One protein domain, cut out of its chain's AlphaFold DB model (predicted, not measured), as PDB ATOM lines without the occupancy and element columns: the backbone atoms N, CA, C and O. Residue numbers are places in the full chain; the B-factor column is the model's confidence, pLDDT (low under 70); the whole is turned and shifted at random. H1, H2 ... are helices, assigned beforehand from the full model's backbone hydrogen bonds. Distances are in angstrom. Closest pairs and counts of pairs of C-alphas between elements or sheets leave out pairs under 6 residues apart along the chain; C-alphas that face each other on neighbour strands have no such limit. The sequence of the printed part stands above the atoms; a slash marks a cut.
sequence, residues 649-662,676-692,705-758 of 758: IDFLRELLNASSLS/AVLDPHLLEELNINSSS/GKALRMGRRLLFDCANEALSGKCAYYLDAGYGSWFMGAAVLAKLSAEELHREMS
ATOM      1  N   ILE A 649     -39.726 -32.738  19.885       91.25
ATOM      2  CA  ILE A 649     -40.222 -32.862  18.507       91.25
ATOM      3  C   ILE A 649     -39.687 -34.151  17.870       91.25
ATOM      4  O   ILE A 649     -40.422 -34.852  17.175       91.25
ATOM      5  N   ASP A 650     -38.433 -34.517  18.139       89.81
ATOM      6  CA  ASP A 650     -37.871 -35.798  17.705       89.81
ATOM      7  C   ASP A 650     -38.598 -37.009  18.312       89.81
ATOM      8  O   ASP A 650     -38.861 -37.969  17.586       89.81
ATOM      9  N   PHE A 651     -38.968 -36.971  19.599       91.31
ATOM     10  CA  PHE A 651     -39.784 -38.022  20.217       91.31
ATOM     11  C   PHE A 651     -41.199 -38.072  19.637       91.31
ATOM     12  O   PHE A 651     -41.671 -39.154  19.302       91.31
ATOM     13  N   LEU A 652     -41.859 -36.925  19.456       92.12
ATOM     14  CA  LEU A 652     -43.178 -36.847  18.822       92.12
ATOM     15  C   LEU A 652     -43.136 -37.363  17.376       92.12
ATOM     16  O   LEU A 652     -44.076 -38.015  16.924       92.12
ATOM     17  N   ARG A 653     -42.018 -37.167  16.664       91.62
ATOM     18  CA  ARG A 653     -41.791 -37.753  15.337       91.62
ATOM     19  C   ARG A 653     -41.533 -39.262  15.407       91.62
ATOM     20  O   ARG A 653     -41.998 -39.977  14.526       91.62
ATOM     21  N   GLU A 654     -40.831 -39.771  16.423       90.56
ATOM     22  CA  GLU A 654     -40.682 -41.220  16.670       90.56
ATOM     23  C   GLU A 654     -42.056 -41.861  16.974       90.56
ATOM     24  O   GLU A 654     -42.399 -42.889  16.395       90.56
ATOM     25  N   LEU A 655     -42.880 -41.189  17.787       90.62
ATOM     26  CA  LEU A 655     -44.223 -41.595  18.209       90.62
ATOM     27  C   LEU A 655     -45.246 -41.627  17.064       90.62
ATOM     28  O   LEU A 655     -45.881 -42.659  16.852       90.62
ATOM     29  N   LEU A 656     -45.374 -40.540  16.294       88.50
ATOM     30  CA  LEU A 656     -46.282 -40.477  15.139       88.50
ATOM     31  C   LEU A 656     -45.885 -41.491  14.053       88.50
ATOM     32  O   LEU A 656     -46.746 -42.137  13.449       88.50
ATOM     33  N   ASN A 657     -44.578 -41.683  13.833       87.38
ATOM     34  CA  ASN A 657     -44.095 -42.728  12.934       87.38
ATOM     35  C   ASN A 657     -44.436 -44.126  13.462       87.38
ATOM     36  O   ASN A 657     -44.899 -44.942  12.674       87.38
ATOM     37  N   ALA A 658     -44.277 -44.409  14.759       84.44
ATOM     38  CA  ALA A 658     -44.622 -45.710  15.337       84.44
ATOM     39  C   ALA A 658     -46.132 -46.009  15.247       84.44
ATOM     40  O   ALA A 658     -46.513 -47.100  14.819       84.44
ATOM     41  N   SER A 659     -47.003 -45.032  15.543       76.81
ATOM     42  CA  SER A 659     -48.455 -45.209  15.385       76.81
ATOM     43  C   SER A 659     -48.851 -45.491  13.930       76.81
ATOM     44  O   SER A 659     -49.690 -46.353  13.680       76.81
ATOM     45  N   SER A 660     -48.202 -44.826  12.966       67.56
ATOM     46  CA  SER A 660     -48.429 -45.018  11.524       67.56
ATOM     47  C   SER A 660     -47.839 -46.337  10.986       67.56
ATOM     48  O   SER A 660     -48.447 -47.009  10.152       67.56
ATOM     49  N   LEU A 661     -46.672 -46.747  11.495       47.75
ATOM     50  CA  LEU A 661     -45.929 -47.940  11.072       47.75
ATOM     51  C   LEU A 661     -46.509 -49.252  11.625       47.75
ATOM     52  O   LEU A 661     -46.202 -50.314  11.089       47.75
ATOM     53  N   SER A 662     -47.401 -49.192  12.620       49.84
ATOM     54  CA  SER A 662     -48.102 -50.340  13.234       49.84
ATOM     55  C   SER A 662     -48.950 -51.203  12.271       49.84
ATOM     56  O   SER A 662     -49.650 -52.122  12.695       49.84
ATOM     57  N   ALA A 676     -57.813 -43.377  25.412       62.75
ATOM     58  CA  ALA A 676     -56.525 -43.124  24.779       62.75
ATOM     59  C   ALA A 676     -56.567 -43.507  23.292       62.75
ATOM     60  O   ALA A 676     -56.922 -44.642  22.954       62.75
ATOM     61  N   VAL A 677     -56.185 -42.542  22.452       78.75
ATOM     62  CA  VAL A 677     -56.015 -42.646  20.993       78.75
ATOM     63  C   VAL A 677     -54.701 -43.354  20.660       78.75
ATOM     64  O   VAL A 677     -54.630 -44.142  19.719       78.75
ATOM     65  N   LEU A 678     -53.660 -43.101  21.459       84.50
ATOM     66  CA  LEU A 678     -52.379 -43.791  21.369       84.50
ATOM     67  C   LEU A 678     -52.399 -45.069  22.215       84.50
ATOM     68  O   LEU A 678     -52.909 -45.085  23.335       84.50
ATOM     69  N   ASP A 679     -51.811 -46.146  21.694       83.81
ATOM     70  CA  ASP A 679     -51.647 -47.387  22.452       83.81
ATOM     71  C   ASP A 679     -50.544 -47.220  23.520       83.81
ATOM     72  O   ASP A 679     -49.409 -46.893  23.157       83.81
ATOM     73  N   PRO A 680     -50.815 -47.469  24.819       83.69
ATOM     74  CA  PRO A 680     -49.796 -47.411  25.870       83.69
ATOM     75  C   PRO A 680     -48.570 -48.307  25.624       83.69
ATOM     76  O   PRO A 680     -47.489 -48.002  26.125       83.69
ATOM     77  N   HIS A 681     -48.704 -49.385  24.841       83.38
ATOM     78  CA  HIS A 681     -47.592 -50.265  24.478       83.38
ATOM     79  C   HIS A 681     -46.568 -49.580  23.555       83.38
ATOM     80  O   HIS A 681     -45.379 -49.897  23.623       83.38
ATOM     81  N   LEU A 682     -46.987 -48.595  22.744       86.00
ATOM     82  CA  LEU A 682     -46.068 -47.820  21.897       86.00
ATOM     83  C   LEU A 682     -45.042 -47.062  22.744       86.00
ATOM     84  O   LEU A 682     -43.881 -46.979  22.359       86.00
ATOM     85  N   LEU A 683     -45.433 -46.541  23.912       87.56
ATOM     86  CA  LEU A 683     -44.501 -45.839  24.795       87.56
ATOM     87  C   LEU A 683     -43.392 -46.767  25.309       87.56
ATOM     88  O   LEU A 683     -42.234 -46.356  25.359       87.56
ATOM     89  N   GLU A 684     -43.718 -48.010  25.665       86.38
ATOM     90  CA  GLU A 684     -42.709 -48.960  26.142       86.38
ATOM     91  C   GLU A 684     -41.790 -49.421  25.003       86.38
ATOM     92  O   GLU A 684     -40.571 -49.452  25.167       86.38
ATOM     93  N   GLU A 685     -42.337 -49.649  23.807       86.12
ATOM     94  CA  GLU A 685     -41.543 -49.927  22.607       86.12
ATOM     95  C   GLU A 685     -40.588 -48.765  22.266       86.12
ATOM     96  O   GLU A 685     -39.400 -48.981  22.022       86.12
ATOM     97  N   LEU A 686     -41.058 -47.515  22.334       85.88
ATOM     98  CA  LEU A 686     -40.240 -46.309  22.142       85.88
ATOM     99  C   LEU A 686     -39.194 -46.122  23.255       85.88
ATOM    100  O   LEU A 686     -38.096 -45.620  22.996       85.88
ATOM    101  N   ASN A 687     -39.486 -46.535  24.491       85.25
ATOM    102  CA  ASN A 687     -38.517 -46.537  25.591       85.25
ATOM    103  C   ASN A 687     -37.423 -47.595  25.377       85.25
ATOM    104  O   ASN A 687     -36.249 -47.306  25.613       85.25
ATOM    105  N   ILE A 688     -37.765 -48.784  24.875       79.81
ATOM    106  CA  ILE A 688     -36.799 -49.839  24.525       79.81
ATOM    107  C   ILE A 688     -35.940 -49.406  23.327       79.81
ATOM    108  O   ILE A 688     -34.708 -49.457  23.393       79.81
ATOM    109  N   ASN A 689     -36.569 -48.898  22.264       73.56
ATOM    110  CA  ASN A 689     -35.900 -48.453  21.037       73.56
ATOM    111  C   ASN A 689     -35.021 -47.209  21.232       73.56
ATOM    112  O   ASN A 689     -34.048 -47.030  20.506       73.56
ATOM    113  N   SER A 690     -35.306 -46.357  22.220       70.69
ATOM    114  CA  SER A 690     -34.393 -45.272  22.610       70.69
ATOM    115  C   SER A 690     -33.311 -45.730  23.587       70.69
ATOM    116  O   SER A 690     -32.171 -45.283  23.472       70.69
ATOM    117  N   SER A 691     -33.611 -46.673  24.485       62.53
ATOM    118  CA  SER A 691     -32.606 -47.273  25.374       62.53
ATOM    119  C   SER A 691     -31.513 -48.003  24.588       62.53
ATOM    120  O   SER A 691     -30.346 -47.889  24.944       62.53
ATOM    121  N   SER A 692     -31.844 -48.681  23.482       57.72
ATOM    122  CA  SER A 692     -30.843 -49.322  22.615       57.72
ATOM    123  C   SER A 692     -29.955 -48.312  21.869       57.72
ATOM    124  O   SER A 692     -28.754 -48.544  21.744       57.72
ATOM    125  N   GLY A 705     -31.402 -41.695  32.810       69.75
ATOM    126  CA  GLY A 705     -32.343 -42.590  32.132       69.75
ATOM    127  C   GLY A 705     -33.721 -42.711  32.803       69.75
ATOM    128  O   GLY A 705     -34.638 -43.267  32.197       69.75
ATOM    129  N   LYS A 706     -33.910 -42.220  34.034       77.38
ATOM    130  CA  LYS A 706     -35.231 -42.130  34.691       77.38
ATOM    131  C   LYS A 706     -35.901 -40.802  34.350       77.38
ATOM    132  O   LYS A 706     -37.056 -40.809  33.932       77.38
ATOM    133  N   ALA A 707     -35.158 -39.695  34.440       77.50
ATOM    134  CA  ALA A 707     -35.638 -38.370  34.052       77.50
ATOM    135  C   ALA A 707     -36.098 -38.337  32.582       77.50
ATOM    136  O   ALA A 707     -37.216 -37.909  32.301       77.50
ATOM    137  N   LEU A 708     -35.301 -38.892  31.659       80.06
ATOM    138  CA  LEU A 708     -35.657 -38.961  30.236       80.06
ATOM    139  C   LEU A 708     -36.940 -39.773  29.981       80.06
ATOM    140  O   LEU A 708     -37.782 -39.355  29.189       80.06
ATOM    141  N   ARG A 709     -37.119 -40.916  30.661       85.31
ATOM    142  CA  ARG A 709     -38.343 -41.730  30.543       85.31
ATOM    143  C   ARG A 709     -39.564 -41.034  31.140       85.31
ATOM    144  O   ARG A 709     -40.646 -41.161  30.579       85.31
ATOM    145  N   MET A 710     -39.403 -40.264  32.219       86.62
ATOM    146  CA  MET A 710     -40.488 -39.452  32.779       86.62
ATOM    147  C   MET A 710     -40.884 -38.303  31.836       86.62
ATOM    148  O   MET A 710     -42.070 -38.081  31.622       86.62
ATOM    149  N   GLY A 711     -39.909 -37.637  31.205       87.56
ATOM    150  CA  GLY A 711     -40.165 -36.632  30.167       87.56
ATOM    151  C   GLY A 711     -40.897 -37.220  28.956       87.56
ATOM    152  O   GLY A 711     -41.949 -36.719  28.575       87.56
ATOM    153  N   ARG A 712     -40.413 -38.350  28.414       90.88
ATOM    154  CA  ARG A 712     -41.097 -39.099  27.338       90.88
ATOM    155  C   ARG A 712     -42.510 -39.540  27.733       90.88
ATOM    156  O   ARG A 712     -43.406 -39.501  26.895       90.88
ATOM    157  N   ARG A 713     -42.726 -39.933  28.995       91.75
ATOM    158  CA  ARG A 713     -44.049 -40.303  29.523       91.75
ATOM    159  C   ARG A 713     -45.008 -39.114  29.535       91.75
ATOM    160  O   ARG A 713     -46.093 -39.238  28.981       91.75
ATOM    161  N   LEU A 714     -44.596 -37.982  30.109       92.25
ATOM    162  CA  LEU A 714     -45.389 -36.749  30.126       92.25
ATOM    163  C   LEU A 714     -45.734 -36.301  28.699       92.25
ATOM    164  O   LEU A 714     -46.891 -36.055  28.386       92.25
ATOM    165  N   LEU A 715     -44.734 -36.279  27.817       92.81
ATOM    166  CA  LEU A 715     -44.884 -35.867  26.424       92.81
ATOM    167  C   LEU A 715     -45.813 -36.807  25.628       92.81
ATOM    168  O   LEU A 715     -46.566 -36.343  24.779       92.81
ATOM    169  N   PHE A 716     -45.818 -38.111  25.937       93.44
ATOM    170  CA  PHE A 716     -46.781 -39.082  25.400       93.44
ATOM    171  C   PHE A 716     -48.201 -38.867  25.941       93.44
ATOM    172  O   PHE A 716     -49.151 -38.892  25.161       93.44
ATOM    173  N   ASP A 717     -48.362 -38.652  27.251       92.31
ATOM    174  CA  ASP A 717     -49.679 -38.428  27.864       92.31
ATOM    175  C   ASP A 717     -50.321 -37.134  27.319       92.31
ATOM    176  O   ASP A 717     -51.479 -37.159  26.901       92.31
ATOM    177  N   CYS A 718     -49.552 -36.043  27.208       93.06
ATOM    178  CA  CYS A 718     -49.996 -34.782  26.604       93.06
ATOM    179  C   CYS A 718     -50.292 -34.914  25.096       93.06
ATOM    180  O   CYS A 718     -51.299 -34.390  24.622       93.06
ATOM    181  N   ALA A 719     -49.475 -35.656  24.338       92.81
ATOM    182  CA  ALA A 719     -49.758 -35.945  22.929       92.81
ATOM    183  C   ALA A 719     -51.054 -36.752  22.754       92.81
ATOM    184  O   ALA A 719     -51.844 -36.477  21.852       92.81
ATOM    185  N   ASN A 720     -51.298 -37.728  23.632       90.56
ATOM    186  CA  ASN A 720     -52.534 -38.500  23.651       90.56
ATOM    187  C   ASN A 720     -53.753 -37.630  24.012       90.56
ATOM    188  O   ASN A 720     -54.812 -37.811  23.414       90.56
ATOM    189  N   GLU A 721     -53.616 -36.676  24.939       91.81
ATOM    190  CA  GLU A 721     -54.677 -35.718  25.280       91.81
ATOM    191  C   GLU A 721     -55.007 -34.781  24.106       91.81
ATOM    192  O   GLU A 721     -56.171 -34.698  23.712       91.81
ATOM    193  N   ALA A 722     -54.001 -34.163  23.476       90.75
ATOM    194  CA  ALA A 722     -54.185 -33.296  22.305       90.75
ATOM    195  C   ALA A 722     -54.840 -34.043  21.125       90.75
ATOM    196  O   ALA A 722     -55.825 -33.577  20.541       90.75
ATOM    197  N   LEU A 723     -54.358 -35.256  20.821       90.19
ATOM    198  CA  LEU A 723     -54.961 -36.128  19.811       90.19
ATOM    199  C   LEU A 723     -56.406 -36.500  20.170       90.19
ATOM    200  O   LEU A 723     -57.273 -36.435  19.301       90.19
ATOM    201  N   SER A 724     -56.690 -36.847  21.430       89.00
ATOM    202  CA  SER A 724     -58.042 -37.183  21.901       89.00
ATOM    203  C   SER A 724     -59.002 -35.992  21.800       89.00
ATOM    204  O   SER A 724     -60.120 -36.148  21.308       89.00
ATOM    205  N   GLY A 725     -58.544 -34.781  22.136       88.25
ATOM    206  CA  GLY A 725     -59.300 -33.538  21.953       88.25
ATOM    207  C   GLY A 725     -59.661 -33.276  20.487       88.25
ATOM    208  O   GLY A 725     -60.828 -33.029  20.172       88.25
ATOM    209  N   LYS A 726     -58.697 -33.421  19.565       88.19
ATOM    210  CA  LYS A 726     -58.961 -33.348  18.116       88.19
ATOM    211  C   LYS A 726     -59.915 -34.448  17.638       88.19
ATOM    212  O   LYS A 726     -60.813 -34.160  16.848       88.19
ATOM    213  N   CYS A 727     -59.766 -35.684  18.118       86.31
ATOM    214  CA  CYS A 727     -60.675 -36.785  17.785       86.31
ATOM    215  C   CYS A 727     -62.114 -36.465  18.207       86.31
ATOM    216  O   CYS A 727     -63.018 -36.549  17.377       86.31
ATOM    217  N   ALA A 728     -62.317 -36.044  19.459       88.06
ATOM    218  CA  ALA A 728     -63.621 -35.655  19.989       88.06
ATOM    219  C   ALA A 728     -64.243 -34.507  19.177       88.06
ATOM    220  O   ALA A 728     -65.371 -34.638  18.710       88.06
ATOM    221  N   TYR A 729     -63.483 -33.442  18.897       90.12
ATOM    222  CA  TYR A 729     -63.946 -32.316  18.077       90.12
ATOM    223  C   TYR A 729     -64.469 -32.756  16.698       90.12
ATOM    224  O   TYR A 729     -65.546 -32.332  16.273       90.12
ATOM    225  N   TYR A 730     -63.741 -33.630  15.994       88.19
ATOM    226  CA  TYR A 730     -64.164 -34.110  14.676       88.19
ATOM    227  C   TYR A 730     -65.303 -35.146  14.728       88.19
ATOM    228  O   TYR A 730     -66.069 -35.229  13.765       88.19
ATOM    229  N   LEU A 731     -65.445 -35.898  15.826       86.62
ATOM    230  CA  LEU A 731     -66.579 -36.799  16.073       86.62
ATOM    231  C   LEU A 731     -67.868 -36.021  16.374       86.62
ATOM    232  O   LEU A 731     -68.889 -36.261  15.727       86.62
ATOM    233  N   ASP A 732     -67.808 -35.055  17.294       88.75
ATOM    234  CA  ASP A 732     -68.941 -34.210  17.699       88.75
ATOM    235  C   ASP A 732     -69.425 -33.314  16.547       88.75
ATOM    236  O   ASP A 732     -70.625 -33.086  16.381       88.75
ATOM    237  N   ALA A 733     -68.510 -32.876  15.675       91.25
ATOM    238  CA  ALA A 733     -68.835 -32.186  14.426       91.25
ATOM    239  C   ALA A 733     -69.465 -33.103  13.345       91.25
ATOM    240  O   ALA A 733     -69.795 -32.632  12.250       91.25
ATOM    241  N   GLY A 734     -69.656 -34.397  13.625       90.38
ATOM    242  CA  GLY A 734     -70.416 -35.345  12.811       90.38
ATOM    243  C   GLY A 734     -69.640 -36.009  11.666       90.38
ATOM    244  O   GLY A 734     -68.554 -35.594  11.273       90.38
ATOM    245  N   TYR A 735     -70.236 -37.053  11.077       87.25
ATOM    246  CA  TYR A 735     -69.576 -38.001  10.159       87.25
ATOM    247  C   TYR A 735     -68.803 -37.377   8.973       87.25
ATOM    248  O   TYR A 735     -67.763 -37.898   8.571       87.25
ATOM    249  N   GLY A 736     -69.281 -36.264   8.403       89.19
ATOM    250  CA  GLY A 736     -68.557 -35.559   7.334       89.19
ATOM    251  C   GLY A 736     -67.279 -34.878   7.838       89.19
ATOM    252  O   GLY A 736     -66.225 -34.983   7.210       89.19
ATOM    253  N   SER A 737     -67.369 -34.242   9.005       90.06
ATOM    254  CA  SER A 737     -66.255 -33.600   9.708       90.06
ATOM    255  C   SER A 737     -65.247 -34.631  10.209       90.06
ATOM    256  O   SER A 737     -64.048 -34.412  10.080       90.06
ATOM    257  N   TRP A 738     -65.720 -35.786  10.679       89.38
ATOM    258  CA  TRP A 738     -64.900 -36.937  11.063       89.38
ATOM    259  C   TRP A 738     -64.002 -37.435   9.928       89.38
ATOM    260  O   TRP A 738     -62.799 -37.591  10.122       89.38
ATOM    261  N   PHE A 739     -64.550 -37.619   8.721       86.50
ATOM    262  CA  PHE A 739     -63.759 -38.053   7.565       86.50
ATOM    263  C   PHE A 739     -62.672 -37.032   7.183       86.50
ATOM    264  O   PHE A 739     -61.554 -37.412   6.832       86.50
ATOM    265  N   MET A 740     -62.964 -35.730   7.300       88.44
ATOM    266  CA  MET A 740     -61.945 -34.685   7.149       88.44
ATOM    267  C   MET A 740     -60.917 -34.715   8.287       88.44
ATOM    268  O   MET A 740     -59.723 -34.606   8.023       88.44
ATOM    269  N   GLY A 741     -61.361 -34.906   9.530       87.44
ATOM    270  CA  GLY A 741     -60.522 -34.976  10.723       87.44
ATOM    271  C   GLY A 741     -59.505 -36.107  10.676       87.44
ATOM    272  O   GLY A 741     -58.316 -35.866  10.863       87.44
ATOM    273  N   ALA A 742     -59.939 -37.316  10.316       84.00
ATOM    274  CA  ALA A 742     -59.051 -38.456  10.099       84.00
ATOM    275  C   ALA A 742     -57.999 -38.164   9.007       84.00
ATOM    276  O   ALA A 742     -56.825 -38.485   9.176       84.00
ATOM    277  N   ALA A 743     -58.384 -37.486   7.919       85.25
ATOM    278  CA  ALA A 743     -57.471 -37.105   6.835       85.25
ATOM    279  C   ALA A 743     -56.510 -35.942   7.180       85.25
ATOM    280  O   ALA A 743     -55.484 -35.789   6.508       85.25
ATOM    281  N   VAL A 744     -56.833 -35.129   8.193       87.81
ATOM    282  CA  VAL A 744     -55.945 -34.111   8.787       87.81
ATOM    283  C   VAL A 744     -54.985 -34.768   9.777       87.81
ATOM    284  O   VAL A 744     -53.776 -34.607   9.653       87.81
ATOM    285  N   LEU A 745     -55.503 -35.568  10.710       86.75
ATOM    286  CA  LEU A 745     -54.719 -36.259  11.735       86.75
ATOM    287  C   LEU A 745     -53.726 -37.268  11.136       86.75
ATOM    288  O   LEU A 745     -52.583 -37.328  11.578       86.75
ATOM    289  N   ALA A 746     -54.090 -37.967  10.055       83.75
ATOM    290  CA  ALA A 746     -53.173 -38.821   9.287       83.75
ATOM    291  C   ALA A 746     -52.048 -38.053   8.547       83.75
ATOM    292  O   ALA A 746     -51.219 -38.668   7.876       83.75
ATOM    293  N   LYS A 747     -52.027 -36.716   8.634       86.81
ATOM    294  CA  LYS A 747     -50.987 -35.824   8.090       86.81
ATOM    295  C   LYS A 747     -50.379 -34.900   9.150       86.81
ATOM    296  O   LYS A 747     -49.596 -34.023   8.788       86.81
ATOM    297  N   LEU A 748     -50.742 -35.075  10.422       88.94
ATOM    298  CA  LEU A 748     -50.264 -34.253  11.528       88.94
ATOM    299  C   LEU A 748     -48.736 -34.350  11.628       88.94
ATOM    300  O   LEU A 748     -48.181 -35.450  11.656       88.94
ATOM    301  N   SER A 749     -48.056 -33.206  11.677       91.38
ATOM    302  CA  SER A 749     -46.603 -33.167  11.855       91.38
ATOM    303  C   SER A 749     -46.235 -33.120  13.342       91.38
ATOM    304  O   SER A 749     -47.016 -32.653  14.174       91.38
ATOM    305  N   ALA A 750     -45.031 -33.580  13.693       91.69
ATOM    306  CA  ALA A 750     -44.543 -33.528  15.074       91.69
ATOM    307  C   ALA A 750     -44.434 -32.079  15.586       91.69
ATOM    308  O   ALA A 750     -44.717 -31.799  16.743       91.69
ATOM    309  N   GLU A 751     -44.083 -31.160  14.689       92.69
ATOM    310  CA  GLU A 751     -43.969 -29.718  14.909       92.69
ATOM    311  C   GLU A 751     -45.348 -29.038  15.040       92.69
ATOM    312  O   GLU A 751     -45.462 -27.969  15.635       92.69
ATOM    313  N   GLU A 752     -46.407 -29.617  14.465       91.00
ATOM    314  CA  GLU A 752     -47.791 -29.170  14.661       91.00
ATOM    315  C   GLU A 752     -48.386 -29.683  15.970       91.00
ATOM    316  O   GLU A 752     -49.013 -28.904  16.681       91.00
ATOM    317  N   LEU A 753     -48.130 -30.947  16.313       91.75
ATOM    318  CA  LEU A 753     -48.526 -31.538  17.589       91.75
ATOM    319  C   LEU A 753     -47.821 -30.851  18.774       91.75
ATOM    320  O   LEU A 753     -48.476 -30.473  19.736       91.75
ATOM    321  N   HIS A 754     -46.512 -30.592  18.674       92.88
ATOM    322  CA  HIS A 754     -45.748 -29.878  19.711       92.88
ATOM    323  C   HIS A 754     -46.286 -28.462  19.973       92.88
ATOM    324  O   HIS A 754     -46.491 -28.083  21.122       92.88
ATOM    325  N   ARG A 755     -46.621 -27.720  18.907       91.31
ATOM    326  CA  ARG A 755     -47.241 -26.383  18.980       91.31
ATOM    327  C   ARG A 755     -48.672 -26.388  19.534       91.31
ATOM    328  O   ARG A 755     -49.147 -25.349  19.964       91.31
ATOM    329  N   GLU A 756     -49.374 -27.515  19.484       89.06
ATOM    330  CA  GLU A 756     -50.706 -27.678  20.086       89.06
ATOM    331  C   GLU A 756     -50.638 -28.085  21.567       89.06
ATOM    332  O   GLU A 756     -51.596 -27.895  22.310       89.06
ATOM    333  N   MET A 757     -49.493 -28.619  21.995       90.38
ATOM    334  CA  MET A 757     -49.187 -28.993  23.378       90.38
ATOM    335  C   MET A 757     -48.473 -27.877  24.169       90.38
ATOM    336  O   MET A 757     -48.156 -28.094  25.339       90.38
ATOM    337  N   SER A 758     -48.200 -26.727  23.533       81.94
ATOM    338  CA  SER A 758     -47.457 -25.571  24.073       81.94
ATOM    339  C   SER A 758     -48.359 -24.356  24.299       81.94
ATOM    340  O   SER A 758     -48.247 -23.753  25.388       81.94
TER     341      SER A 758
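Overview. This is residues 649 to 662, 676 to 692 and 705 to 758 of the 758 residues of an uncharacterized protein of Hordeum vulgare subsp. vulgare (UniProt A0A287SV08). One long helix, H3, makes the spine and the longest axis; H4 folds back beside its last part as a helical hairpin, and H2 slants over its first part. H1 and H5, packed on each other, cross H3 near its middle. The printed part has 85 residues with five named helices, H1 to H5 in chain order, and no named strand: all helix. It is compact, with a radius of gyration of the C-alphas of 13.5 A, and elongated, spanning 44 by 26 by 20 A.

Arrangement. The hub is H3, residues 705 to 732, touching four helices. H4, residues 735 to 745, forms a hairpin with residues 726 to 731 of H3, opposite ways at a shallow tilt of 28 degrees; the closest C-alphas, of Tyr 730 and Trp 738, are 4.6 A apart. H2, residues 680 to 692, touches H3 opposite ways at 34.7 degrees, a shallow tilt only just short of steep; C-alphas 687 and 709 are closest, at 6.9 A. H1, residues 649 to 661, touches H3 at a steep tilt of 60 degrees, closest at C-alphas 651 and 712, 7.3 A. H5, residues 750 to 756, is only just about perpendicular to H3, at 71 degrees, and touches it closest at C-alphas 722 and 756, 7.0 A. H1 touches H5, with the C-alphas of Arg 653 and Ala 750 closest, at 5.0 A. H1 touches H2 too, closest at C-alphas 658 and 682, 7.0 A. H4 is apart from H1, H2 and H5. In H1, H4 and H5 every O i to N i+4 pair is within hydrogen-bond range; in H2 8 of 9 are, in H3 23 of 24.

Along the chain. H3 runs 40.2 A, from C-alpha 705 at (-32.343, -42.590, 32.132) to C-alpha 732 at (-68.941, -34.210, 17.699). H2 measures 19.3 A, H1 17.8 A and H4 15.0 A. H5 ends at C-alpha 756, (-50.706, -27.678, 20.086).

Size, cuts and confidence. The C-alphas of Gly 705 and Gly 736 are farthest apart, at 44.5 A. Residues 663 to 675 and 693 to 704 are not printed; the C-alpha gaps are 16.0 A and 11.8 A. Of the links printed whole, H3 to H4 and H4 to H5 are tight. Mean pLDDT of the printed part is 85.2; residues 660 to 662, 676, 691 to 692 and 705 are under 70.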